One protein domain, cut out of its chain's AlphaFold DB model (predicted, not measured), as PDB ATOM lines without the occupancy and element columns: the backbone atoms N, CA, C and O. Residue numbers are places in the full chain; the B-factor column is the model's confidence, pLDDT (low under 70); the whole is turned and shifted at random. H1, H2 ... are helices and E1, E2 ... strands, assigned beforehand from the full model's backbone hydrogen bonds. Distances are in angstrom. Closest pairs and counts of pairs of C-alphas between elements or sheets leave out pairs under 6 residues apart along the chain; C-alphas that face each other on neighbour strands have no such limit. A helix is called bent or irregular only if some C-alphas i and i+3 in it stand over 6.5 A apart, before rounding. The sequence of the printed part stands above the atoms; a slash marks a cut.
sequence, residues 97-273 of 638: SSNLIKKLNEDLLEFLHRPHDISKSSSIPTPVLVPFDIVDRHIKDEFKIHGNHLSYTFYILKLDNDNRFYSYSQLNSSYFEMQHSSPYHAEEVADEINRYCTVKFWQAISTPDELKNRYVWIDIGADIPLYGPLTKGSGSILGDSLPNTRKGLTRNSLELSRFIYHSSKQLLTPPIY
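What this domain is: This is residues 97 to 273 of the 638 residues of an uncharacterized protein of Tieghemostelium lacteum (UniProt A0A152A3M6). A small sheet of three strands, E2, E5 and E4, lies between two helices, H2 over one face and H5 over the other, and H1 packs side by side with H2. Beside this body, the strand pair E1 and E3 leads to a helical hairpin, H3 and H4, which reaches out at one end of the longest axis, while E6 and the long loop after it extend away from the body elsewhere. The printed part has 177 residues with five named helices and six named strands, in the order H1, E1, H2, E2, E3, H3, H4, E4, E5, E6, H5; the class is mixed, helices and strands. The larger sheet, in the order E2, E5, E4, is mixed, and the sheet of E1 and E3 is parallel. The whole is compact, with a radius of gyration of the C-alphas of 17.3 A, and spans 48 by 41 by 37 A.

Where its parts are: In the larger sheet, E2 is residues 152 to 157, 16.2 A long, beginning at C-alpha 152 at (10.969, 155.998, -10.859). E5 is residues 215 to 219, 13.5 A, and E4 is residues 201 to 203. H2, residues 133 to 146, is 19.1 A long; it is neither bent nor irregular, but only just: C-alphas 134 and 137 are 6.1 A apart. H5, residues 253 to 268, is 21.5 A long and ends at C-alpha 268 at (9.893, 153.101, -18.466). H1, residues 98 to 113, is 22.1 A long and begins at C-alpha 98 at (26.719, 162.602, 2.206). E1 is residues 128 to 131 and E3 is residues 166 to 169. H3 is residues 173 to 181, 12.9 A, and H4 is residues 183 to 195, 19.5 A; H4 is only just irregular, with C-alphas 184 and 187 at 7.0 A. E6 is residues 227 to 229.

How they stand to each other: E5 is the inner strand of its sheet. E2 and E5 are parallel at 17 degrees, with N 157 and O 218 within hydrogen-bond range at 2.8 A. E5 and E4, a hairpin, are antiparallel at 171 degrees, with N 202 and O 217 at 2.9 A. H2 and H5 lie on opposite faces of this sheet, which gives three layers, helices on both faces of a sheet. H2 has a height over the sheet of 9.4 A and runs slantwise to the strands, at 49 degrees to E2 on the local plane; its closest C-alphas to E5 are those of Phe 143 and Tyr 215, 7.4 A. H5 has a height of 10.1 A, lies over E2 and runs slantwise, at 39 degrees on the local plane. H1 is not on this sheet; it touches H2, closest at the C-alphas of Leu 104 and Val 135, 6.4 A, with a shallow tilt of 8 degrees, opposite ways. E1 and E3 are parallel at 38 degrees, with N 169 and O 130 at 2.8 A. Residues 168 to 169 of E3 also pair with residues 198 to 199, antiparallel. H3 and H4, a helical hairpin, touch through residues 185 to 190 of H4 alone, closest at the C-alphas of Gln 179 and Ala 186, 4.6 A; they run opposite ways at a shallow tilt of 33 degrees, only just short of steep. E6 pairs with no named strand and is apart from E5 and H5. In H1 and H5 every O i to N i+4 pair is within hydrogen-bond range; the counts are 9 of 10 in H2, 4 of 5 in H3 and 7 of 9 in H4.

The domain as a whole: The two C-alphas farthest apart are those of Ser 123 and Glu 210, 50.5 A. The printed part has no cut. The links H1 to E1, E4 to E5 and E6 to H5 are long, with 14, 11 and 23 residues. The mean pLDDT of the printed part is 82.9, and it is under 70 in residues 116 to 126, 179 to 190, 208 to 211 and 247 to 251.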
ATOM      1  N   SER A  97      22.379 162.055  -0.043       92.69
ATOM      2  CA  SER A  97      23.000 162.255   1.263       92.69
ATOM      3  C   SER A  97      24.523 162.031   1.228       92.69
ATOM      4  O   SER A  97      25.035 161.156   0.528       92.69
ATOM      5  N   SER A  98      25.267 162.790   2.041       92.12
ATOM      6  CA  SER A  98      26.719 162.602   2.206       92.12
ATOM      7  C   SER A  98      27.075 161.230   2.790       92.12
ATOM      8  O   SER A  98      28.134 160.681   2.497       92.12
ATOM      9  N   ASN A  99      26.168 160.646   3.580       94.88
ATOM     10  CA  ASN A  99      26.311 159.304   4.137       94.88
ATOM     11  C   ASN A  99      26.320 158.221   3.049       94.88
ATOM     12  O   ASN A  99      27.154 157.320   3.104       94.88
ATOM     13  N   LEU A 100      25.432 158.317   2.051       95.19
ATOM     14  CA  LEU A 100      25.411 157.382   0.924       95.19
ATOM     15  C   LEU A 100      26.721 157.444   0.132       95.19
ATOM     16  O   LEU A 100      27.325 156.407  -0.131       95.19
ATOM     17  N   ILE A 101      27.178 158.659  -0.198       95.31
ATOM     18  CA  ILE A 101      28.435 158.882  -0.930       95.31
ATOM     19  C   ILE A 101      29.606 158.245  -0.177       95.31
ATOM     20  O   ILE A 101      30.406 157.525  -0.770       95.31
ATOM     21  N   LYS A 102      29.682 158.483   1.139       95.19
ATOM     22  CA  LYS A 102      30.731 157.930   1.993       95.19
ATOM     23  C   LYS A 102      30.744 156.399   1.952       95.19
ATOM     24  O   LYS A 102      31.787 155.836   1.649       95.19
ATOM     25  N   LYS A 103      29.601 155.746   2.184       95.88
ATOM     26  CA  LYS A 103      29.492 154.276   2.176       95.88
ATOM     27  C   LYS A 103      29.857 153.662   0.825       95.88
ATOM     28  O   LYS A 103      30.596 152.688   0.780       95.88
ATOM     29  N   LEU A 104      29.360 154.243  -0.271       96.31
ATOM     30  CA  LEU A 104      29.662 153.765  -1.623       96.31
ATOM     31  C   LEU A 104      31.160 153.858  -1.929       96.31
ATOM     32  O   LEU A 104      31.733 152.901  -2.442       96.31
ATOM     33  N   ASN A 105      31.794 154.985  -1.595       95.00
ATOM     34  CA  ASN A 105      33.231 155.158  -1.797       95.00
ATOM     35  C   ASN A 105      34.051 154.243  -0.879       95.00
ATOM     36  O   ASN A 105      35.027 153.668  -1.344       95.00
ATOM     37  N   GLU A 106      33.676 154.089   0.395       95.00
ATOM     38  CA  GLU A 106      34.371 153.202   1.339       95.00
ATOM     39  C   GLU A 106      34.385 151.753   0.833       95.00
ATOM     40  O   GLU A 106      35.467 151.194   0.658       95.00
ATOM     41  N   ASP A 107      33.225 151.183   0.499       94.88
ATOM     42  CA  ASP A 107      33.127 149.790   0.047       94.88
ATOM     43  C   ASP A 107      33.776 149.578  -1.333       94.88
ATOM     44  O   ASP A 107      34.452 148.568  -1.563       94.88
ATOM     45  N   LEU A 108      33.606 150.529  -2.263       94.50
ATOM     46  CA  LEU A 108      34.231 150.457  -3.585       94.50
ATOM     47  C   LEU A 108      35.756 150.525  -3.468       94.50
ATOM     48  O   LEU A 108      36.450 149.682  -4.037       94.50
ATOM     49  N   LEU A 109      36.291 151.501  -2.730       93.56
ATOM     50  CA  LEU A 109      37.733 151.640  -2.547       93.56
ATOM     51  C   LEU A 109      38.295 150.445  -1.784       93.56
ATOM     52  O   LEU A 109      39.346 149.943  -2.176       93.56
ATOM     53  N   GLU A 110      37.613 149.943  -0.754       92.88
ATOM     54  CA  GLU A 110      38.033 148.729  -0.054       92.88
ATOM     55  C   GLU A 110      38.184 147.564  -1.039       92.88
ATOM     56  O   GLU A 110      39.232 146.912  -1.066       92.88
ATOM     57  N   PHE A 111      37.191 147.336  -1.905       91.00
ATOM     58  CA  PHE A 111      37.262 146.282  -2.913       91.00
ATOM     59  C   PHE A 111      38.387 146.523  -3.925       91.00
ATOM     60  O   PHE A 111      39.148 145.606  -4.234       91.00
ATOM     61  N   LEU A 112      38.532 147.750  -4.430       89.69
ATOM     62  CA  LEU A 112      39.553 148.096  -5.420       89.69
ATOM     63  C   LEU A 112      40.982 147.956  -4.882       89.69
ATOM     64  O   LEU A 112      41.885 147.669  -5.671       89.69
ATOM     65  N   HIS A 113      41.204 148.148  -3.578       88.75
ATOM     66  CA  HIS A 113      42.515 148.023  -2.934       88.75
ATOM     67  C   HIS A 113      42.920 146.581  -2.616       88.75
ATOM     68  O   HIS A 113      44.110 146.328  -2.406       88.75
ATOM     69  N   ARG A 114      41.976 145.633  -2.604       84.62
ATOM     70  CA  ARG A 114      42.299 144.214  -2.411       84.62
ATOM     71  C   ARG A 114      43.198 143.712  -3.556       84.62
ATOM     72  O   ARG A 114      43.020 144.117  -4.707       84.62
ATOM     73  N   PRO A 115      44.196 142.859  -3.267       71.81
ATOM     74  CA  PRO A 115      45.007 142.244  -4.308       71.81
ATOM     75  C   PRO A 115      44.147 141.258  -5.107       71.81
ATOM     76  O   PRO A 115      43.709 140.244  -4.575       71.81
ATOM     77  N   HIS A 116      43.912 141.566  -6.382       69.25
ATOM     78  CA  HIS A 116      43.183 140.699  -7.310       69.25
ATOM     79  C   HIS A 116      44.184 139.983  -8.221       69.25
ATOM     80  O   HIS A 116      44.841 140.622  -9.045       69.25
ATOM     81  N   ASP A 117      44.302 138.660  -8.102       54.25
ATOM     82  CA  ASP A 117      45.195 137.818  -8.920       54.25
ATOM     83  C   ASP A 117      44.630 137.554 -10.336       54.25
ATOM     84  O   ASP A 117      44.622 136.432 -10.839       54.25
ATOM     85  N   ILE A 118      44.142 138.590 -11.024       53.97
ATOM     86  CA  ILE A 118      43.624 138.453 -12.392       53.97
ATOM     87  C   ILE A 118      44.741 138.799 -13.390       53.97
ATOM     88  O   ILE A 118      44.949 139.947 -13.763       53.97
ATOM     89  N   SER A 119      45.485 137.761 -13.790       45.47
ATOM     90  CA  SER A 119      46.363 137.654 -14.974       45.47
ATOM     91  C   SER A 119      47.341 138.810 -15.280       45.47
ATOM     92  O   SER A 119      47.005 139.804 -15.916       45.47
ATOM     93  N   LYS A 120      48.631 138.594 -14.989       41.59
ATOM     94  CA  LYS A 120      49.770 139.470 -15.345       41.59
ATOM     95  C   LYS A 120      50.203 139.433 -16.833       41.59
ATOM     96  O   LYS A 120      51.379 139.655 -17.110       41.59
ATOM     97  N   SER A 121      49.335 139.118 -17.803       40.62
ATOM     98  CA  SER A 121      49.791 138.791 -19.176       40.62
ATOM     99  C   SER A 121      49.347 139.715 -20.319       40.62
ATOM    100  O   SER A 121      49.472 139.320 -21.479       40.62
ATOM    101  N   SER A 122      48.879 140.940 -20.067       43.25
ATOM    102  CA  SER A 122      48.623 141.900 -21.154       43.25
ATOM    103  C   SER A 122      49.222 143.277 -20.889       43.25
ATOM    104  O   SER A 122      49.074 143.844 -19.814       43.25
ATOM    105  N   SER A 123      49.847 143.850 -21.918       45.34
ATOM    106  CA  SER A 123      50.389 145.216 -21.962       45.34
ATOM    107  C   SER A 123      49.318 146.322 -21.965       45.34
ATOM    108  O   SER A 123      49.650 147.492 -22.132       45.34
ATOM    109  N   ILE A 124      48.040 145.960 -21.814       51.53
ATOM    110  CA  ILE A 124      46.889 146.863 -21.750       51.53
ATOM    111  C   ILE A 124      46.289 146.721 -20.343       51.53
ATOM    112  O   ILE A 124      46.040 145.583 -19.933       51.53
ATOM    113  N   PRO A 125      46.060 147.822 -19.603       58.31
ATOM    114  CA  PRO A 125      45.417 147.759 -18.296       58.31
ATOM    115  C   PRO A 125      43.983 147.241 -18.452       58.31
ATOM    116  O   PRO A 125      43.139 147.892 -19.063       58.31
ATOM    117  N   THR A 126      43.715 146.048 -17.924       69.50
ATOM    118  CA  THR A 126      42.367 145.477 -17.843       69.50
ATOM    119  C   THR A 126      41.622 146.080 -16.651       69.50
ATOM    120  O   THR A 126      42.224 146.199 -15.580       69.50
ATOM    121  N   PRO A 127      40.336 146.454 -16.789       78.62
ATOM    122  CA  PRO A 127      39.572 146.989 -15.670       78.62
ATOM    123  C   PRO A 127      39.392 145.927 -14.577       78.62
ATOM    124  O   PRO A 127      39.143 144.757 -14.869       78.62
ATOM    125  N   VAL A 128      39.487 146.346 -13.315       87.00
ATOM    126  CA  VAL A 128      39.121 145.522 -12.154       87.00
ATOM    127  C   VAL A 128      37.617 145.250 -12.203       87.00
ATOM    128  O   VAL A 128      36.824 146.177 -12.367       87.00
ATOM    129  N   LEU A 129      37.219 143.984 -12.073       88.44
ATOM    130  CA  LEU A 129      35.811 143.591 -12.076       88.44
ATOM    131  C   LEU A 129      35.245 143.651 -10.661       88.44
ATOM    132  O   LEU A 129      35.660 142.891  -9.792       88.44
ATOM    133  N   VAL A 130      34.294 144.555 -10.451       91.75
ATOM    134  CA  VAL A 130      33.646 144.809  -9.161       91.75
ATOM    135  C   VAL A 130      32.264 144.145  -9.152       91.75
ATOM    136  O   VAL A 130      31.508 144.340 -10.100       91.75
ATOM    137  N   PRO A 131      31.877 143.369  -8.131       92.44
ATOM    138  CA  PRO A 131      30.512 142.861  -8.017       92.44
ATOM    139  C   PRO A 131      29.473 143.993  -8.030       92.44
ATOM    140  O   PRO A 131      29.634 144.989  -7.321       92.44
ATOM    141  N   PHE A 132      28.390 143.856  -8.803       92.19
ATOM    142  CA  PHE A 132      27.357 144.904  -8.880       92.19
ATOM    143  C   PHE A 132      26.689 145.184  -7.521       92.19
ATOM    144  O   PHE A 132      26.255 146.305  -7.253       92.19
ATOM    145  N   ASP A 133      26.599 144.170  -6.654       94.44
ATOM    146  CA  ASP A 133      25.868 144.240  -5.390       94.44
ATOM    147  C   ASP A 133      26.580 145.072  -4.315       94.44
ATOM    148  O   ASP A 133      25.950 145.434  -3.323       94.44
ATOM    149  N   ILE A 134      27.853 145.428  -4.529       95.00
ATOM    150  CA  ILE A 134      28.565 146.421  -3.710       95.00
ATOM    151  C   ILE A 134      27.849 147.772  -3.776       95.00
ATOM    152  O   ILE A 134      27.652 148.414  -2.749       95.00
ATOM    153  N   VAL A 135      27.401 148.180  -4.964       95.62
ATOM    154  CA  VAL A 135      26.643 149.424  -5.149       95.62
ATOM    155  C   VAL A 135      25.159 149.193  -4.904       95.62
ATOM    156  O   VAL A 135      24.526 149.949  -4.166       95.62
ATOM    157  N   ASP A 136      24.601 148.137  -5.501       95.44
ATOM    158  CA  ASP A 136      23.154 147.910  -5.519       95.44
ATOM    159  C   ASP A 136      22.552 147.831  -4.114       95.44
ATOM    160  O   ASP A 136      21.482 148.380  -3.875       95.44
ATOM    161  N   ARG A 137      23.259 147.226  -3.151       95.38
ATOM    162  CA  ARG A 137      22.786 147.100  -1.766       95.38
ATOM    163  C   ARG A 137      22.562 148.459  -1.101       95.38
ATOM    164  O   ARG A 137      21.499 148.683  -0.531       95.38
ATOM    165  N   HIS A 138      23.518 149.380  -1.228       96.75
ATOM    166  CA  HIS A 138      23.404 150.722  -0.642       96.75
ATOM    167  C   HIS A 138      22.349 151.567  -1.346       96.75
ATOM    168  O   HIS A 138      21.590 152.271  -0.683       96.75
ATOM    169  N   ILE A 139      22.262 151.475  -2.676       96.81
ATOM    170  CA  ILE A 139      21.224 152.173  -3.447       96.81
ATOM    171  C   ILE A 139      19.834 151.645  -3.086       96.81
ATOM    172  O   ILE A 139      18.910 152.432  -2.890       96.81
ATOM    173  N   LYS A 140      19.683 150.326  -2.934       94.81
ATOM    174  CA  LYS A 140      18.439 149.693  -2.494       94.81
ATOM    175  C   LYS A 140      18.007 150.184  -1.119       94.81
ATOM    176  O   LYS A 140      16.830 150.478  -0.927       94.81
ATOM    177  N   ASP A 141      18.938 150.254  -0.174       94.00
ATOM    178  CA  ASP A 141      18.654 150.708   1.186       94.00
ATOM    179  C   ASP A 141      18.297 152.199   1.212       94.00
ATOM    180  O   ASP A 141      17.318 152.579   1.855       94.00
ATOM    181  N   GLU A 142      19.004 153.038   0.447       94.81
ATOM    182  CA  GLU A 142      18.647 154.453   0.294       94.81
ATOM    183  C   GLU A 142      17.260 154.612  -0.337       94.81
ATOM    184  O   GLU A 142      16.446 155.386   0.163       94.81
ATOM    185  N   PHE A 143      16.954 153.862  -1.398       94.44
ATOM    186  CA  PHE A 143      15.646 153.906  -2.052       94.44
ATOM    187  C   PHE A 143      14.519 153.494  -1.099       94.44
ATOM    188  O   PHE A 143      13.450 154.091  -1.119       94.44
ATOM    189  N   LYS A 144      14.745 152.506  -0.229       92.44
ATOM    190  CA  LYS A 144      13.750 152.089   0.769       92.44
ATOM    191  C   LYS A 144      13.482 153.139   1.845       92.44
ATOM    192  O   LYS A 144      12.373 153.187   2.362       92.44
ATOM    193  N   ILE A 145      14.491 153.921   2.227       90.62
ATOM    194  CA  ILE A 145      14.379 154.889   3.329       90.62
ATOM    195  C   ILE A 145      13.930 156.261   2.815       90.62
ATOM    196  O   ILE A 145      13.089 156.911   3.432       90.62
ATOM    197  N   HIS A 146      14.506 156.708   1.701       89.19
ATOM    198  CA  HIS A 146      14.381 158.073   1.186       89.19
ATOM    199  C   HIS A 146      13.769 158.143  -0.220       89.19
ATOM    200  O   HIS A 146      13.493 159.240  -0.707       89.19
ATOM    201  N   GLY A 147      13.586 157.005  -0.894       85.31
ATOM    202  CA  GLY A 147      13.029 156.956  -2.239       85.31
ATOM    203  C   GLY A 147      11.552 157.333  -2.265       85.31
ATOM    204  O   GLY A 147      10.779 157.047  -1.351       85.31
ATOM    205  N   ASN A 148      11.140 157.980  -3.349       86.44
ATOM    206  CA  ASN A 148       9.736 158.237  -3.609       86.44
ATOM    207  C   ASN A 148       9.133 157.027  -4.331       86.44
ATOM    208  O   ASN A 148       9.335 156.830  -5.523       86.44
ATOM    209  N   HIS A 149       8.359 156.215  -3.619       87.19
ATOM    210  CA  HIS A 149       7.773 154.989  -4.179       87.19
ATOM    211  C   HIS A 149       6.674 155.229  -5.229       87.19
ATOM    212  O   HIS A 149       6.184 154.273  -5.837       87.19
ATOM    213  N   LEU A 150       6.296 156.493  -5.448       89.81
ATOM    214  CA  LEU A 150       5.343 156.925  -6.470       89.81
ATOM    215  C   LEU A 150       6.017 157.374  -7.777       89.81
ATOM    216  O   LEU A 150       5.314 157.753  -8.710       89.81
ATOM    217  N   SER A 151       7.349 157.376  -7.840       92.94
ATOM    218  CA  SER A 151       8.135 157.732  -9.021       92.94
ATOM    219  C   SER A 151       9.138 156.625  -9.362       92.94
ATOM    220  O   SER A 151       9.374 155.691  -8.590       92.94
ATOM    221  N   TYR A 152       9.758 156.745 -10.533       96.25
ATOM    222  CA  TYR A 152      10.969 155.998 -10.859       96.25
ATOM    223  C   TYR A 152      12.196 156.786 -10.409       96.25
ATOM    224  O   TYR A 152      12.257 157.992 -10.635       96.25
ATOM    225  N   THR A 153      13.200 156.130  -9.829       97.38
ATOM    226  CA  THR A 153      14.418 156.808  -9.353       97.38
ATOM    227  C   THR A 153      15.657 156.403 -10.152       97.38
ATOM    228  O   THR A 153      16.009 155.229 -10.244       97.38
ATOM    229  N   PHE A 154      16.343 157.383 -10.728       97.56
ATOM    230  CA  PHE A 154      17.602 157.227 -11.452       97.56
ATOM    231  C   PHE A 154      18.737 157.766 -10.587       97.56
ATOM    232  O   PHE A 154      18.861 158.976 -10.410       97.56
ATOM    233  N   TYR A 155      19.590 156.883 -10.077       97.56
ATOM    234  CA  TYR A 155      20.806 157.271  -9.369       97.56
ATOM    235  C   TYR A 155      21.954 157.423 -10.366       97.56
ATOM    236  O   TYR A 155      22.362 156.454 -11.008       97.56
ATOM    237  N   ILE A 156      22.488 158.633 -10.502       95.44
ATOM    238  CA  ILE A 156      23.677 158.898 -11.312       95.44
ATOM    239  C   ILE A 156      24.858 159.004 -10.360       95.44
ATOM    240  O   ILE A 156      24.870 159.877  -9.495       95.44
ATOM    241  N   LEU A 157      25.839 158.117 -10.506       94.62
ATOM    242  CA  LEU A 157      26.965 157.993  -9.589       94.62
ATOM    243  C   LEU A 157      28.242 158.538 -10.215       94.62
ATOM    244  O   LEU A 157      28.629 158.146 -11.318       94.62
ATOM    245  N   LYS A 158      28.922 159.401  -9.469       91.62
ATOM    246  CA  LYS A 158      30.300 159.824  -9.693       91.62
ATOM    247  C   LYS A 158      31.101 159.426  -8.455       91.62
ATOM    248  O   LYS A 158      31.255 160.213  -7.525       91.62
ATOM    249  N   LEU A 159      31.545 158.172  -8.432       90.50
ATOM    250  CA  LEU A 159      32.301 157.610  -7.313       90.50
ATOM    251  C   LEU A 159      33.801 157.876  -7.468       90.50
ATOM    252  O   LEU A 159      34.310 157.978  -8.591       90.50
ATOM    253  N   ASP A 160      34.495 157.982  -6.335       82.56
ATOM    254  CA  ASP A 160      35.954 158.040  -6.315       82.56
ATOM    255  C   ASP A 160      36.520 156.669  -6.692       82.56
ATOM    256  O   ASP A 160      36.018 155.622  -6.282       82.56
ATOM    257  N   ASN A 161      37.553 156.678  -7.521       78.81
ATOM    258  CA  ASN A 161      38.161 155.475  -8.060       78.81
ATOM    259  C   ASN A 161      39.674 155.412  -7.860       78.81
ATOM    260  O   ASN A 161      40.286 154.473  -8.368       78.81
ATOM    261  N   ASP A 162      40.275 156.394  -7.176       81.19
ATOM    262  CA  ASP A 162      41.726 156.495  -6.965       81.19
ATOM    263  C   ASP A 162      42.535 156.226  -8.258       81.19
ATOM    264  O   ASP A 162      43.526 155.496  -8.290       81.19
ATOM    265  N   ASN A 163      42.039 156.742  -9.391       78.75
ATOM    266  CA  ASN A 163      42.567 156.539 -10.748       78.75
ATOM    267  C   ASN A 163      42.634 155.078 -11.253       78.75
ATOM    268  O   ASN A 163      43.195 154.821 -12.324       78.75
ATOM    269  N   ARG A 164      42.034 154.103 -10.562       82.88
ATOM    270  CA  ARG A 164      41.973 152.700 -11.010       82.88
ATOM    271  C   ARG A 164      40.899 152.505 -12.070       82.88
ATOM    272  O   ARG A 164      39.814 153.067 -11.983       82.88
ATOM    273  N   PHE A 165      41.185 151.708 -13.098       84.75
ATOM    274  CA  PHE A 165      40.191 151.290 -14.095       84.75
ATOM    275  C   PHE A 165      39.350 150.150 -13.526       84.75
ATOM    276  O   PHE A 165      39.912 149.147 -13.092       84.75
ATOM    277  N   TYR A 166      38.025 150.289 -13.531       89.75
ATOM    278  CA  TYR A 166      37.112 149.261 -13.033       89.75
ATOM    279  C   TYR A 166      35.809 149.228 -13.831       89.75
ATOM    280  O   TYR A 166      35.438 150.213 -14.464       89.75
ATOM    281  N   SER A 167      35.121 148.092 -13.805       90.19
ATOM    282  CA  SER A 167      33.787 147.889 -14.379       90.19
ATOM    283  C   SER A 167      33.026 146.901 -13.498       90.19
ATOM    284  O   SER A 167      33.650 146.161 -12.735       90.19
ATOM    285  N   TYR A 168      31.698 146.864 -13.579       91.25
ATOM    286  CA  TYR A 168      30.920 145.959 -12.740       91.25
ATOM    287  C   TYR A 168      30.710 144.604 -13.414       91.25
ATOM    288  O   TYR A 168      30.461 144.524 -14.614       91.25
ATOM    289  N   SER A 169      30.789 143.534 -12.636       89.31
ATOM    290  CA  SER A 169      30.357 142.194 -13.017       89.31
ATOM    291  C   SER A 169      28.861 142.039 -12.767       89.31
ATOM    292  O   SER A 169      28.337 142.565 -11.789       89.31
ATOM    293  N   GLN A 170      28.179 141.262 -13.607       88.00
ATOM    294  CA  GLN A 170      26.796 140.837 -13.352       88.00
ATOM    295  C   GLN A 170      26.683 139.815 -12.204       88.00
ATOM    296  O   GLN A 170      25.577 139.476 -11.789       88.00
ATOM    297  N   LEU A 171      27.811 139.307 -11.698       88.12
ATOM    298  CA  LEU A 171      27.864 138.401 -10.555       88.12
ATOM    299  C   LEU A 171      27.943 139.180  -9.237       88.12
ATOM    300  O   LEU A 171      28.536 140.257  -9.166       88.12
ATOM    301  N   ASN A 172      27.353 138.605  -8.190       89.81
ATOM    302  CA  ASN A 172      27.364 139.177  -6.846       89.81
ATOM    303  C   ASN A 172      28.660 138.843  -6.080       89.81
ATOM    304  O   ASN A 172      29.446 137.987  -6.487       89.81
ATOM    305  N   SER A 173      28.848 139.482  -4.930       89.81
ATOM    306  CA  SER A 173      30.048 139.374  -4.098       89.81
ATOM    307  C   SER A 173      30.302 137.945  -3.611       89.81
ATOM    308  O   SER A 173      31.454 137.524  -3.548       89.81
ATOM    309  N   SER A 174      29.249 137.152  -3.371       87.06
ATOM    310  CA  SER A 174      29.396 135.759  -2.922       87.06
ATOM    311  C   SER A 174      30.111 134.870  -3.947       87.06
ATOM    312  O   SER A 174      30.910 134.018  -3.565       87.06
ATOM    313  N   TYR A 175      29.918 135.114  -5.250       82.44
ATOM    314  CA  TYR A 175      30.659 134.402  -6.300       82.44
ATOM    315  C   TYR A 175      32.153 134.744  -6.285       82.44
ATOM    316  O   TYR A 175      32.993 133.871  -6.495       82.44
ATOM    317  N   PHE A 176      32.498 136.000  -6.000       81.12
ATOM    318  CA  PHE A 176      33.894 136.426  -5.900       81.12
ATOM    319  C   PHE A 176      34.570 135.865  -4.641       81.12
ATOM    320  O   PHE A 176      35.749 135.519  -4.677       81.12
ATOM    321  N   GLU A 177      33.840 135.706  -3.538       81.06
ATOM    322  CA  GLU A 177      34.355 135.063  -2.322       81.06
ATOM    323  C   GLU A 177      34.669 133.574  -2.542       81.06
ATOM    324  O   GLU A 177      35.692 133.083  -2.060       81.06
ATOM    325  N   MET A 178      33.859 132.865  -3.341       74.62
ATOM    326  CA  MET A 178      34.124 131.469  -3.719       74.62
ATOM    327  C   MET A 178      35.428 131.296  -4.510       74.62
ATOM    328  O   MET A 178      36.086 130.267  -4.385       74.62
ATOM    329  N   GLN A 179      35.850 132.304  -5.279       67.94
ATOM    330  CA  GLN A 179      37.136 132.276  -5.985       67.94
ATOM    331  C   GLN A 179      38.329 132.198  -5.019       67.94
ATOM    332  O   GLN A 179      39.340 131.568  -5.322       67.94
ATOM    333  N   HIS A 180      38.213 132.830  -3.849       65.75
ATOM    334  CA  HIS A 180      39.297 132.959  -2.875       65.75
ATOM    335  C   HIS A 180      39.346 131.795  -1.874       65.75
ATOM    336  O   HIS A 180      40.311 131.681  -1.118       65.75
ATOM    337  N   SER A 181      38.328 130.927  -1.851       66.31
ATOM    338  CA  SER A 181      38.203 129.855  -0.858       66.31
ATOM    339  C   SER A 181      38.891 128.539  -1.256       66.31
ATOM    340  O   SER A 181      39.181 127.730  -0.374       66.31
ATOM    341  N   SER A 182      39.207 128.312  -2.541       60.78
ATOM    342  CA  SER A 182      39.921 127.108  -3.004       60.78
ATOM    343  C   SER A 182      40.731 127.337  -4.294       60.78
ATOM    344  O   SER A 182      40.153 127.729  -5.310       60.78
ATOM    345  N   PRO A 183      42.039 126.992  -4.331       63.94
ATOM    346  CA  PRO A 183      42.866 127.100  -5.540       63.94
ATOM    347  C   PRO A 183      42.349 126.268  -6.722       63.94
ATOM    348  O   PRO A 183      42.544 126.651  -7.869       63.94
ATOM    349  N   TYR A 184      41.668 125.147  -6.454       61.34
ATOM    350  CA  TYR A 184      41.106 124.278  -7.496       61.34
ATOM    351  C   TYR A 184      39.869 124.876  -8.178       61.34
ATOM    352  O   TYR A 184      39.519 124.437  -9.265       61.34
ATOM    353  N   HIS A 185      39.184 125.835  -7.547       63.78
ATOM    354  CA  HIS A 185      37.978 126.473  -8.096       63.78
ATOM    355  C   HIS A 185      38.277 127.856  -8.688       63.78
ATOM    356  O   HIS A 185      37.474 128.393  -9.444       63.78
ATOM    357  N   ALA A 186      39.446 128.428  -8.385       65.88
ATOM    358  CA  ALA A 186      39.809 129.774  -8.808       65.88
ATOM    359  C   ALA A 186      39.843 129.943 -10.340       65.88
ATOM    360  O   ALA A 186      39.394 130.970 -10.843       65.88
ATOM    361  N   GLU A 187      40.333 128.945 -11.085       68.06
ATOM    362  CA  GLU A 187      40.404 128.999 -12.554       68.06
ATOM    363  C   GLU A 187      39.021 128.840 -13.209       68.06
ATOM    364  O   GLU A 187      38.686 129.575 -14.136       68.06
ATOM    365  N   GLU A 188      38.178 127.948 -12.683       68.50
ATOM    366  CA  GLU A 188      36.808 127.744 -13.168       68.50
ATOM    367  C   GLU A 188      35.926 128.973 -12.915       68.50
ATOM    368  O   GLU A 188      35.212 129.429 -13.812       68.50
ATOM    369  N   VAL A 189      36.028 129.560 -11.718       69.62
ATOM    370  CA  VAL A 189      35.319 130.792 -11.351       69.62
ATOM    371  C   VAL A 189      35.834 131.978 -12.168       69.62
ATOM    372  O   VAL A 189      35.032 132.791 -12.624       69.62
ATOM    373  N   ALA A 190      37.142 132.068 -12.429       69.25
ATOM    374  CA  ALA A 190      37.695 133.105 -13.297       69.25
ATOM    375  C   ALA A 190      37.206 132.971 -14.748       69.25
ATOM    376  O   ALA A 190      36.898 133.989 -15.377       69.25
ATOM    377  N   ASP A 191      37.104 131.753 -15.292       70.56
ATOM    378  CA  ASP A 191      36.514 131.545 -16.617       70.56
ATOM    379  C   ASP A 191      35.026 131.917 -16.613       70.56
ATOM    380  O   ASP A 191      34.578 132.606 -17.522       70.56
ATOM    381  N   GLU A 192      34.269 131.560 -15.570       73.88
ATOM    382  CA  GLU A 192      32.857 131.939 -15.436       73.88
ATOM    383  C   GLU A 192      32.671 133.462 -15.348       73.88
ATOM    384  O   GLU A 192      31.890 134.008 -16.122       73.88
ATOM    385  N   ILE A 193      33.439 134.176 -14.516       73.94
ATOM    386  CA  ILE A 193      33.414 135.649 -14.425       73.94
ATOM    387  C   ILE A 193      33.692 136.286 -15.794       73.94
ATOM    388  O   ILE A 193      32.990 137.209 -16.206       73.94
ATOM    389  N   ASN A 194      34.676 135.767 -16.531       72.06
ATOM    390  CA  ASN A 194      35.034 136.265 -17.861       72.06
ATOM    391  C   ASN A 194      33.967 136.003 -18.940       72.06
ATOM    392  O   ASN A 194      34.065 136.586 -20.025       72.06
ATOM    393  N   ARG A 195      32.979 135.133 -18.682       75.69
ATOM    394  CA  ARG A 195      31.862 134.859 -19.602       75.69
ATOM    395  C   ARG A 195      30.739 135.889 -19.486       75.69
ATOM    396  O   ARG A 195      29.971 136.025 -20.439       75.69
ATOM    397  N   TYR A 196      30.616 136.585 -18.356       81.06
ATOM    398  CA  TYR A 196      29.591 137.612 -18.177       81.06
ATOM    399  C   TYR A 196      30.014 138.928 -18.813       81.06
ATOM    400  O   TYR A 196      31.187 139.305 -18.845       81.06
ATOM    401  N   CYS A 197      29.015 139.657 -19.293       86.06
ATOM    402  CA  CYS A 197      29.204 141.042 -19.662       86.06
ATOM    403  C   CYS A 197      29.590 141.877 -18.452       86.06
ATOM    404  O   CYS A 197      29.028 141.715 -17.368       86.06
ATOM    405  N   THR A 198      30.497 142.824 -18.667       87.81
ATOM    406  CA  THR A 198      30.699 143.889 -17.694       87.81
ATOM    407  C   THR A 198      29.655 144.980 -17.913       87.81
ATOM    408  O   THR A 198      29.115 145.131 -19.014       87.81
ATOM    409  N   VAL A 199      29.330 145.718 -16.857       87.56
ATOM    410  CA  VAL A 199      28.264 146.721 -16.832       87.56
ATOM    411  C   VAL A 199      28.729 147.972 -16.095       87.56
ATOM    412  O   VAL A 199      29.675 147.947 -15.314       87.56
ATOM    413  N   LYS A 200      28.045 149.088 -16.337       89.56
ATOM    414  CA  LYS A 200      28.192 150.329 -15.556       89.56
ATOM    415  C   LYS A 200      26.857 150.894 -15.086       89.56
ATOM    416  O   LYS A 200      26.775 152.022 -14.620       89.56
ATOM    417  N   PHE A 201      25.796 150.126 -15.270       91.38
ATOM    418  CA  PHE A 201      24.454 150.465 -14.849       91.38
ATOM    419  C   PHE A 201      23.718 149.183 -14.505       91.38
ATOM    420  O   PHE A 201      24.028 148.103 -15.017       91.38
ATOM    421  N   TRP A 202      22.720 149.323 -13.652       93.25
ATOM    422  CA  TRP A 202      21.929 148.216 -13.166       93.25
ATOM    423  C   TRP A 202      20.493 148.653 -12.977       93.25
ATOM    424  O   TRP A 202      20.196 149.821 -12.724       93.25
ATOM    425  N   GLN A 203      19.604 147.682 -13.105       93.50
ATOM    426  CA  GLN A 203      18.186 147.878 -12.897       93.50
ATOM    427  C   GLN A 203      17.732 146.949 -11.786       93.50
ATOM    428  O   GLN A 203      18.103 145.772 -11.759       93.50
ATOM    429  N   ALA A 204      16.927 147.485 -10.880       93.81
ATOM    430  CA  ALA A 204      16.461 146.715  -9.751       93.81
ATOM    431  C   ALA A 204      15.572 145.541 -10.189       93.81
ATOM    432  O   ALA A 204      14.754 145.625 -11.117       93.81
ATOM    433  N   ILE A 205      15.726 144.434  -9.469       91.62
ATOM    434  CA  ILE A 205      14.866 143.261  -9.591       91.62
ATOM    435  C   ILE A 205      13.480 143.596  -9.030       91.62
ATOM    436  O   ILE A 205      13.350 144.240  -7.983       91.62
ATOM    437  N   SER A 206      12.442 143.116  -9.714       88.06
ATOM    438  CA  SER A 206      11.062 143.255  -9.262       88.06
ATOM    439  C   SER A 206      10.839 142.454  -7.980       88.06
ATOM    440  O   SER A 206      11.081 141.243  -7.929       88.06
ATOM    441  N   THR A 207      10.326 143.124  -6.952       82.50
ATOM    442  CA  THR A 207       9.898 142.508  -5.693       82.50
ATOM    443  C   THR A 207       8.377 142.410  -5.631       82.50
ATOM    444  O   THR A 207       7.697 143.274  -6.184       82.50
ATOM    445  N   PRO A 208       7.836 141.366  -4.978       69.94
ATOM    446  CA  PRO A 208       6.400 141.247  -4.734       69.94
ATOM    447  C   PRO A 208       5.899 142.194  -3.627       69.94
ATOM    448  O   PRO A 208       4.694 142.344  -3.466       69.94
ATOM    449  N   ASP A 209       6.809 142.807  -2.862       65.94
ATOM    450  CA  ASP A 209       6.485 143.737  -1.777       65.94
ATOM    451  C   ASP A 209       5.750 144.990  -2.292       65.94
ATOM    452  O   ASP A 209       5.988 145.440  -3.414       65.94
ATOM    453  N   GLU A 210       4.919 145.610  -1.439       56.38
ATOM    454  CA  GLU A 210       4.194 146.862  -1.750       56.38
ATOM    455  C   GLU A 210       5.133 147.978  -2.242       56.38
ATOM    456  O   GLU A 210       4.778 148.796  -3.094       56.38
ATOM    457  N   LEU A 211       6.371 147.970  -1.745       60.22
ATOM    458  CA  LEU A 211       7.453 148.856  -2.151       60.22
ATOM    459  C   LEU A 211       8.202 148.222  -3.333       60.22
ATOM    460  O   LEU A 211       9.291 147.663  -3.169       60.22
ATOM    461  N   LYS A 212       7.613 148.278  -4.538       79.94
ATOM    462  CA  LYS A 212       8.305 147.843  -5.763       79.94
ATOM    463  C   LYS A 212       9.627 148.614  -5.895       79.94
ATOM    464  O   LYS A 212       9.642 149.845  -5.840       79.94
ATOM    465  N   ASN A 213      10.740 147.906  -6.098       89.44
ATOM    466  CA  ASN A 213      12.049 148.533  -6.316       89.44
ATOM    467  C   ASN A 213      12.105 149.197  -7.706       89.44
ATOM    468  O   ASN A 213      12.557 148.585  -8.668       89.44
ATOM    469  N   ARG A 214      11.636 150.441  -7.824       93.69
ATOM    470  CA  ARG A 214      11.589 151.206  -9.083       93.69
ATOM    471  C   ARG A 214      12.802 152.112  -9.260       93.69
ATOM    472  O   ARG A 214      12.661 153.303  -9.533       93.69
ATOM    473  N   TYR A 215      13.998 151.558  -9.085       95.75
ATOM    474  CA  TYR A 215      15.230 152.317  -9.257       95.75
ATOM    475  C   TYR A 215      16.193 151.682 -10.256       95.75
ATOM    476  O   TYR A 215      16.218 150.468 -10.480       95.75
ATOM    477  N   VAL A 216      17.022 152.542 -10.829       96.44
ATOM    478  CA  VAL A 216      18.215 152.177 -11.585       96.44
ATOM    479  C   VAL A 216      19.389 152.977 -11.055       96.44
ATOM    480  O   VAL A 216      19.212 154.098 -10.574       96.44
ATOM    481  N   TRP A 217      20.594 152.437 -11.180       95.88
ATOM    482  CA  TRP A 217      21.809 153.206 -10.946       95.88
ATOM    483  C   TRP A 217      22.729 153.141 -12.155       95.88
ATOM    484  O   TRP A 217      22.769 152.141 -12.872       95.88
ATOM    485  N   ILE A 218      23.434 154.240 -12.405       94.25
ATOM    486  CA  ILE A 218      24.367 154.429 -13.513       94.25
ATOM    487  C   ILE A 218      25.636 155.046 -12.941       94.25
ATOM    488  O   ILE A 218      25.626 156.192 -12.501       94.25
ATOM    489  N   ASP A 219      26.741 154.321 -13.014       93.44
ATOM    490  CA  ASP A 219      28.051 154.811 -12.616       93.44
ATOM    491  C   ASP A 219      28.793 155.406 -13.817       93.44
ATOM    492  O   ASP A 219      29.197 154.712 -14.758       93.44
ATOM    493  N   ILE A 220      28.962 156.727 -13.814       90.38
ATOM    494  CA  ILE A 220      29.691 157.430 -14.872       90.38
ATOM    495  C   ILE A 220      31.214 157.386 -14.681       90.38
ATOM    496  O   ILE A 220      31.937 157.749 -15.610       90.38
ATOM    497  N   GLY A 221      31.705 156.930 -13.523       87.88
ATOM    498  CA  GLY A 221      33.123 156.712 -13.223       87.88
ATOM    499  C   GLY A 221      33.658 155.339 -13.644       87.88
ATOM    500  O   GLY A 221      34.865 155.214 -13.888       87.88
ATOM    501  N   ALA A 222      32.774 154.347 -13.768       89.19
ATOM    502  CA  ALA A 222      33.092 153.010 -14.261       89.19
ATOM    503  C   ALA A 222      33.387 152.983 -15.775       89.19
ATOM    504  O   ALA A 222      32.854 153.777 -16.563       89.19
ATOM    505  N   ASP A 223      34.244 152.045 -16.181       81.56
ATOM    506  CA  ASP A 223      34.677 151.835 -17.562       81.56
ATOM    507  C   ASP A 223      33.532 151.351 -18.465       81.56
ATOM    508  O   ASP A 223      32.514 150.829 -17.996       81.56
ATOM    509  N   ILE A 224      33.682 151.559 -19.775       71.69
ATOM    510  CA  ILE A 224      32.608 151.366 -20.750       71.69
ATOM    511  C   ILE A 224      32.743 150.003 -21.439       71.69
ATOM    512  O   ILE A 224      33.663 149.811 -22.239       71.69
ATOM    513  N   PRO A 225      31.793 149.079 -21.205       76.62
ATOM    514  CA  PRO A 225      31.776 147.814 -21.914       76.62
ATOM    515  C   PRO A 225      31.421 148.020 -23.387       76.62
ATOM    516  O   PRO A 225      30.578 148.846 -23.738       76.62
ATOM    517  N   LEU A 226      32.045 147.225 -24.253       85.19
ATOM    518  CA  LEU A 226      31.781 147.196 -25.690       85.19
ATOM    519  C   LEU A 226      30.853 146.026 -26.008       85.19
ATOM    520  O   LEU A 226      31.291 144.877 -25.942       85.19
ATOM    521  N   TYR A 227      29.607 146.280 -26.407       88.50
ATOM    522  CA  TYR A 227      28.650 145.201 -26.675       88.50
ATOM    523  C   TYR A 227      27.672 145.493 -27.813       88.50
ATOM    524  O   TYR A 227      27.473 146.637 -28.217       88.50
ATOM    525  N   GLY A 228      27.095 144.428 -28.367       89.44
ATOM    526  CA  GLY A 228      26.177 144.469 -29.507       89.44
ATOM    527  C   GLY A 228      26.558 143.476 -30.610       89.44
ATOM    528  O   GLY A 228      27.383 142.589 -30.376       89.44
ATOM    529  N   PRO A 229      25.955 143.587 -31.805       88.88
ATOM    530  CA  PRO A 229      26.249 142.721 -32.944       88.88
ATOM    531  C   PRO A 229      27.736 142.711 -33.325       88.88
ATOM    532  O   PRO A 229      28.397 143.753 -33.336       88.88
ATOM    533  N   LEU A 230      28.269 141.526 -33.642       83.94
ATOM    534  CA  LEU A 230      29.679 141.341 -33.993       83.94
ATOM    535  C   LEU A 230      29.957 141.641 -35.471       83.94
ATOM    536  O   LEU A 230      30.962 142.285 -35.766       83.94
ATOM    537  N   THR A 231      29.110 141.162 -36.392       79.62
ATOM    538  CA  THR A 231      29.358 141.312 -37.839       79.62
ATOM    539  C   THR A 231      28.381 142.264 -38.516       79.62
ATOM    540  O   THR A 231      28.803 143.242 -39.132       79.62
ATOM    541  N   LYS A 232      27.077 141.992 -38.417       72.38
ATOM    542  CA  LYS A 232      26.010 142.772 -39.046       72.38
ATOM    543  C   LYS A 232      24.940 143.093 -38.013       72.38
ATOM    544  O   LYS A 232      24.439 142.200 -37.344       72.38
ATOM    545  N   GLY A 233      24.570 144.364 -37.930       77.12
ATOM    546  CA  GLY A 233      23.514 144.850 -37.048       77.12
ATOM    547  C   GLY A 233      23.788 146.279 -36.592       77.12
ATOM    548  O   GLY A 233      24.933 146.727 -36.578       77.12
ATOM    549  N   SER A 234      22.725 147.001 -36.257       83.31
ATOM    550  CA  SER A 234      22.785 148.322 -35.630       83.31
ATOM    551  C   SER A 234      22.663 148.204 -34.105       83.31
ATOM    552  O   SER A 234      22.415 147.122 -33.571       83.31
ATOM    553  N   GLY A 235      22.866 149.316 -33.396       85.06
ATOM    554  CA  GLY A 235      22.616 149.385 -31.953       85.06
ATOM    555  C   GLY A 235      23.773 148.995 -31.048       85.06
ATOM    556  O   GLY A 235      23.583 148.936 -29.833       85.06
ATOM    557  N   SER A 236      24.949 148.701 -31.612       88.19
ATOM    558  CA  SER A 236      26.152 148.425 -30.827       88.19
ATOM    559  C   SER A 236      26.524 149.622 -29.962       88.19
ATOM    560  O   SER A 236      26.586 150.753 -30.444       88.19
ATOM    561  N   ILE A 237      26.839 149.351 -28.701       87.62
ATOM    562  CA  ILE A 237      27.328 150.345 -27.757       87.62
ATOM    563  C   ILE A 237      28.846 150.324 -27.787       87.62
ATOM    564  O   ILE A 237      29.476 149.282 -27.592       87.62
ATOM    565  N   LEU A 238      29.424 151.484 -28.083       82.06
ATOM    566  CA  LEU A 238      30.862 151.677 -28.181       82.06
ATOM    567  C   LEU A 238      31.393 152.319 -26.897       82.06
ATOM    568  O   LEU A 238      30.675 153.027 -26.193       82.06
ATOM    569  N   GLY A 239      32.695 152.146 -26.651       70.62
ATOM    570  CA  GLY A 239      33.425 152.793 -25.552       70.62
ATOM    571  C   GLY A 239      33.236 154.314 -25.471       70.62
ATOM    572  O   GLY A 239      33.437 154.925 -24.426       70.62
ATOM    573  N   ASP A 240      32.837 154.948 -26.574       72.69
ATOM    574  CA  ASP A 240      32.720 156.399 -26.691       72.69
ATOM    575  C   ASP A 240      31.284 156.918 -26.665       72.69
ATOM    576  O   ASP A 240      31.091 158.124 -26.572       72.69
ATOM    577  N   SER A 241      30.276 156.041 -26.685       77.75
ATOM    578  CA  SER A 241      28.870 156.456 -26.762       77.75
ATOM    579  C   SER A 241      28.203 156.707 -25.406       77.75
ATOM    580  O   SER A 241      27.060 157.156 -25.381       77.75
ATOM    581  N   LEU A 242      28.865 156.396 -24.283       82.75
ATOM    582  CA  LEU A 242      28.294 156.541 -22.936       82.75
ATOM    583  C   LEU A 242      28.966 157.673 -22.141       82.75
ATOM    584  O   LEU A 242      30.180 157.859 -22.270       82.75
ATOM    585  N   PRO A 243      28.228 158.371 -21.252       83.06
ATOM    586  CA  PRO A 243      28.816 159.374 -20.369       83.06
ATOM    587  C   PRO A 243      29.955 158.802 -19.514       83.06
ATOM    588  O   PRO A 243      29.794 157.738 -18.911       83.06
ATOM    589  N   ASN A 244      31.097 159.496 -19.450       80.94
ATOM    590  CA  ASN A 244      32.275 159.056 -18.690       80.94
ATOM    591  C   ASN A 244      33.021 160.236 -18.050       80.94
ATOM    592  O   ASN A 244      33.342 161.216 -18.726       80.94
ATOM    593  N   THR A 245      33.358 160.117 -16.765       77.44
ATOM    594  CA  THR A 245      34.098 161.141 -16.009       77.44
ATOM    595  C   THR A 245      35.509 161.388 -16.552       77.44
ATOM    596  O   THR A 245      35.974 162.525 -16.556       77.44
ATOM    597  N   ARG A 246      36.172 160.366 -17.107       70.31
ATOM    598  CA  ARG A 246      37.556 160.440 -17.621       70.31
ATOM    599  C   ARG A 246      37.691 161.234 -18.914       70.31
ATOM    600  O   ARG A 246      38.775 161.713 -19.226       70.31
ATOM    601  N   LYS A 247      36.602 161.384 -19.670       64.56
ATOM    602  CA  LYS A 247      36.582 162.119 -20.947       64.56
ATOM    603  C   LYS A 247      36.301 163.615 -20.773       64.56
ATOM    604  O   LYS A 247      36.078 164.308 -21.756       64.56
ATOM    605  N   GLY A 248      36.291 164.115 -19.532       59.62
ATOM    606  CA  GLY A 248      35.930 165.502 -19.223       59.62
ATOM    607  C   GLY A 248      34.429 165.789 -19.352       59.62
ATOM    608  O   GLY A 248      34.021 166.948 -19.311       59.62
ATOM    609  N   LEU A 249      33.604 164.740 -19.479       54.00
ATOM    610  CA  LEU A 249      32.173 164.827 -19.783       54.00
ATOM    611  C   LEU A 249      31.301 165.260 -18.592       54.00
ATOM    612  O   LEU A 249      30.124 165.566 -18.752       54.00
ATOM    613  N   THR A 250      31.869 165.327 -17.387       51.75
ATOM    614  CA  THR A 250      31.152 165.721 -16.159       51.75
ATOM    615  C   THR A 250      30.736 167.189 -16.124       51.75
ATOM    616  O   THR A 250      30.108 167.601 -15.158       51.75
ATOM    617  N   ARG A 251      31.083 167.976 -17.151       54.25
ATOM    618  CA  ARG A 251      30.665 169.377 -17.292       54.25
ATOM    619  C   ARG A 251      29.534 169.597 -18.296       54.25
ATOM    620  O   ARG A 251      29.052 170.716 -18.387       54.25
ATOM    621  N   ASN A 252      29.117 168.583 -19.058       72.19
ATOM    622  CA  ASN A 252      28.119 168.776 -20.106       72.19
ATOM    623  C   ASN A 252      26.746 168.254 -19.663       72.19
ATOM    624  O   ASN A 252      26.365 167.120 -19.970       72.19
ATOM    625  N   SER A 253      25.986 169.097 -18.957       82.88
ATOM    626  CA  SER A 253      24.588 168.861 -18.557       82.88
ATOM    627  C   SER A 253      23.725 168.354 -19.729       82.88
ATOM    628  O   SER A 253      22.800 167.560 -19.547       82.88
ATOM    629  N   LEU A 254      24.069 168.728 -20.969       86.12
ATOM    630  CA  LEU A 254      23.413 168.275 -22.197       86.12
ATOM    631  C   LEU A 254      23.614 166.782 -22.514       86.12
ATOM    632  O   LEU A 254      22.682 166.108 -22.946       86.12
ATOM    633  N   GLU A 255      24.822 166.247 -22.348       85.38
ATOM    634  CA  GLU A 255      25.081 164.826 -22.620       85.38
ATOM    635  C   GLU A 255      24.434 163.945 -21.556       85.38
ATOM    636  O   GLU A 255      23.818 162.928 -21.888       85.38
ATOM    637  N   LEU A 256      24.496 164.375 -20.294       88.12
ATOM    638  CA  LEU A 256      23.843 163.669 -19.199       88.12
ATOM    639  C   LEU A 256      22.313 163.690 -19.343       88.12
ATOM    640  O   LEU A 256      21.689 162.634 -19.248       88.12
ATOM    641  N   SER A 257      21.710 164.848 -19.638       91.19
ATOM    642  CA  SER A 257      20.258 164.953 -19.863       91.19
ATOM    643  C   SER A 257      19.782 164.066 -21.010       91.19
ATOM    644  O   SER A 257      18.810 163.331 -20.843       91.19
ATOM    645  N   ARG A 258      20.486 164.051 -22.150       89.94
ATOM    646  CA  ARG A 258      20.162 163.152 -23.272       89.94
ATOM    647  C   ARG A 258      20.249 161.686 -22.869       89.94
ATOM    648  O   ARG A 258      19.352 160.912 -23.196       89.94
ATOM    649  N   PHE A 259      21.303 161.301 -22.152       90.19
ATOM    650  CA  PHE A 259      21.478 159.923 -21.706       90.19
ATOM    651  C   PHE A 259      20.361 159.469 -20.755       90.19
ATOM    652  O   PHE A 259      19.787 158.393 -20.949       90.19
ATOM    653  N   ILE A 260      20.020 160.301 -19.765       93.62
ATOM    654  CA  ILE A 260      18.916 160.051 -18.829       93.62
ATOM    655  C   ILE A 260      17.607 159.936 -19.603       93.62
ATOM    656  O   ILE A 260      16.917 158.931 -19.475       93.62
ATOM    657  N   TYR A 261      17.310 160.903 -20.469       93.00
ATOM    658  CA  TYR A 261      16.100 160.928 -21.283       93.00
ATOM    659  C   TYR A 261      15.923 159.658 -22.126       93.00
ATOM    660  O   TYR A 261      14.873 159.012 -22.071       93.00
ATOM    661  N   HIS A 262      16.954 159.250 -22.873       90.62
ATOM    662  CA  HIS A 262      16.893 158.035 -23.687       90.62
ATOM    663  C   HIS A 262      16.737 156.774 -22.830       90.62
ATOM    664  O   HIS A 262      15.955 155.892 -23.184       90.62
ATOM    665  N   SER A 263      17.411 156.716 -21.679       92.62
ATOM    666  CA  SER A 263      17.279 155.603 -20.736       92.62
ATOM    667  C   SER A 263      15.875 155.518 -20.135       92.62
ATOM    668  O   SER A 263      15.299 154.433 -20.074       92.62
ATOM    669  N   SER A 264      15.281 156.655 -19.755       94.44
ATOM    670  CA  SER A 264      13.897 156.723 -19.278       94.44
ATOM    671  C   SER A 264      12.920 156.209 -20.331       94.44
ATOM    672  O   SER A 264      12.057 155.395 -20.015       94.44
ATOM    673  N   LYS A 265      13.077 156.619 -21.597       91.94
ATOM    674  CA  LYS A 265      12.204 156.152 -22.683       91.94
ATOM    675  C   LYS A 265      12.315 154.653 -22.926       91.94
ATOM    676  O   LYS A 265      11.293 153.992 -23.085       91.94
ATOM    677  N   GLN A 266      13.536 154.127 -22.936       91.81
ATOM    678  CA  GLN A 266      13.789 152.715 -23.205       91.81
ATOM    679  C   GLN A 266      13.255 151.802 -22.092       91.81
ATOM    680  O   GLN A 266      12.659 150.771 -22.385       91.81
ATOM    681  N   LEU A 267      13.441 152.179 -20.822       93.81
ATOM    682  CA  LEU A 267      13.065 151.336 -19.683       93.81
ATOM    683  C   LEU A 267      11.623 151.529 -19.215       93.81
ATOM    684  O   LEU A 267      10.948 150.556 -18.885       93.81
ATOM    685  N   LEU A 268      11.161 152.777 -19.126       94.12
ATOM    686  CA  LEU A 268       9.893 153.101 -18.466       94.12
ATOM    687  C   LEU A 268       8.717 153.036 -19.432       94.12
ATOM    688  O   LEU A 268       7.594 152.744 -19.030       94.12
ATOM    689  N   THR A 269       8.968 153.290 -20.711       92.44
ATOM    690  CA  THR A 269       7.952 153.303 -21.768       92.44
ATOM    691  C   THR A 269       8.440 152.553 -23.007       92.44
ATOM    692  O   THR A 269       8.447 153.134 -24.099       92.44
ATOM    693  N   PRO A 270       8.879 151.286 -22.868       93.19
ATOM    694  CA  PRO A 270       9.218 150.479 -24.026       93.19
ATOM    695  C   PRO A 270       8.020 150.399 -24.982       93.19
ATOM    696  O   PRO A 270       6.866 150.490 -24.536       93.19
ATOM    697  N   PRO A 271       8.273 150.220 -26.288       94.00
ATOM    698  CA  PRO A 271       7.201 149.930 -27.222       94.00
ATOM    699  C   PRO A 271       6.488 148.630 -26.833       94.00
ATOM    700  O   PRO A 271       7.033 147.769 -26.137       94.00
ATOM    701  N   ILE A 272       5.253 148.485 -27.297       94.88
ATOM    702  CA  ILE A 272       4.473 147.268 -27.107       94.88
ATOM    703  C   ILE A 272       4.791 146.342 -28.276       94.88
ATOM    704  O   ILE A 272       4.685 146.737 -29.431       94.88
ATOM    705  N   TYR A 273       5.205 145.109 -28.006       94.06
ATOM    706  CA  TYR A 273       5.618 144.185 -29.058       94.06
ATOM    707  C   TYR A 273       4.474 143.884 -30.031       94.06
ATOM    708  O   TYR A 273       4.634 144.021 -31.240       94.06
TER     709      TYR A 273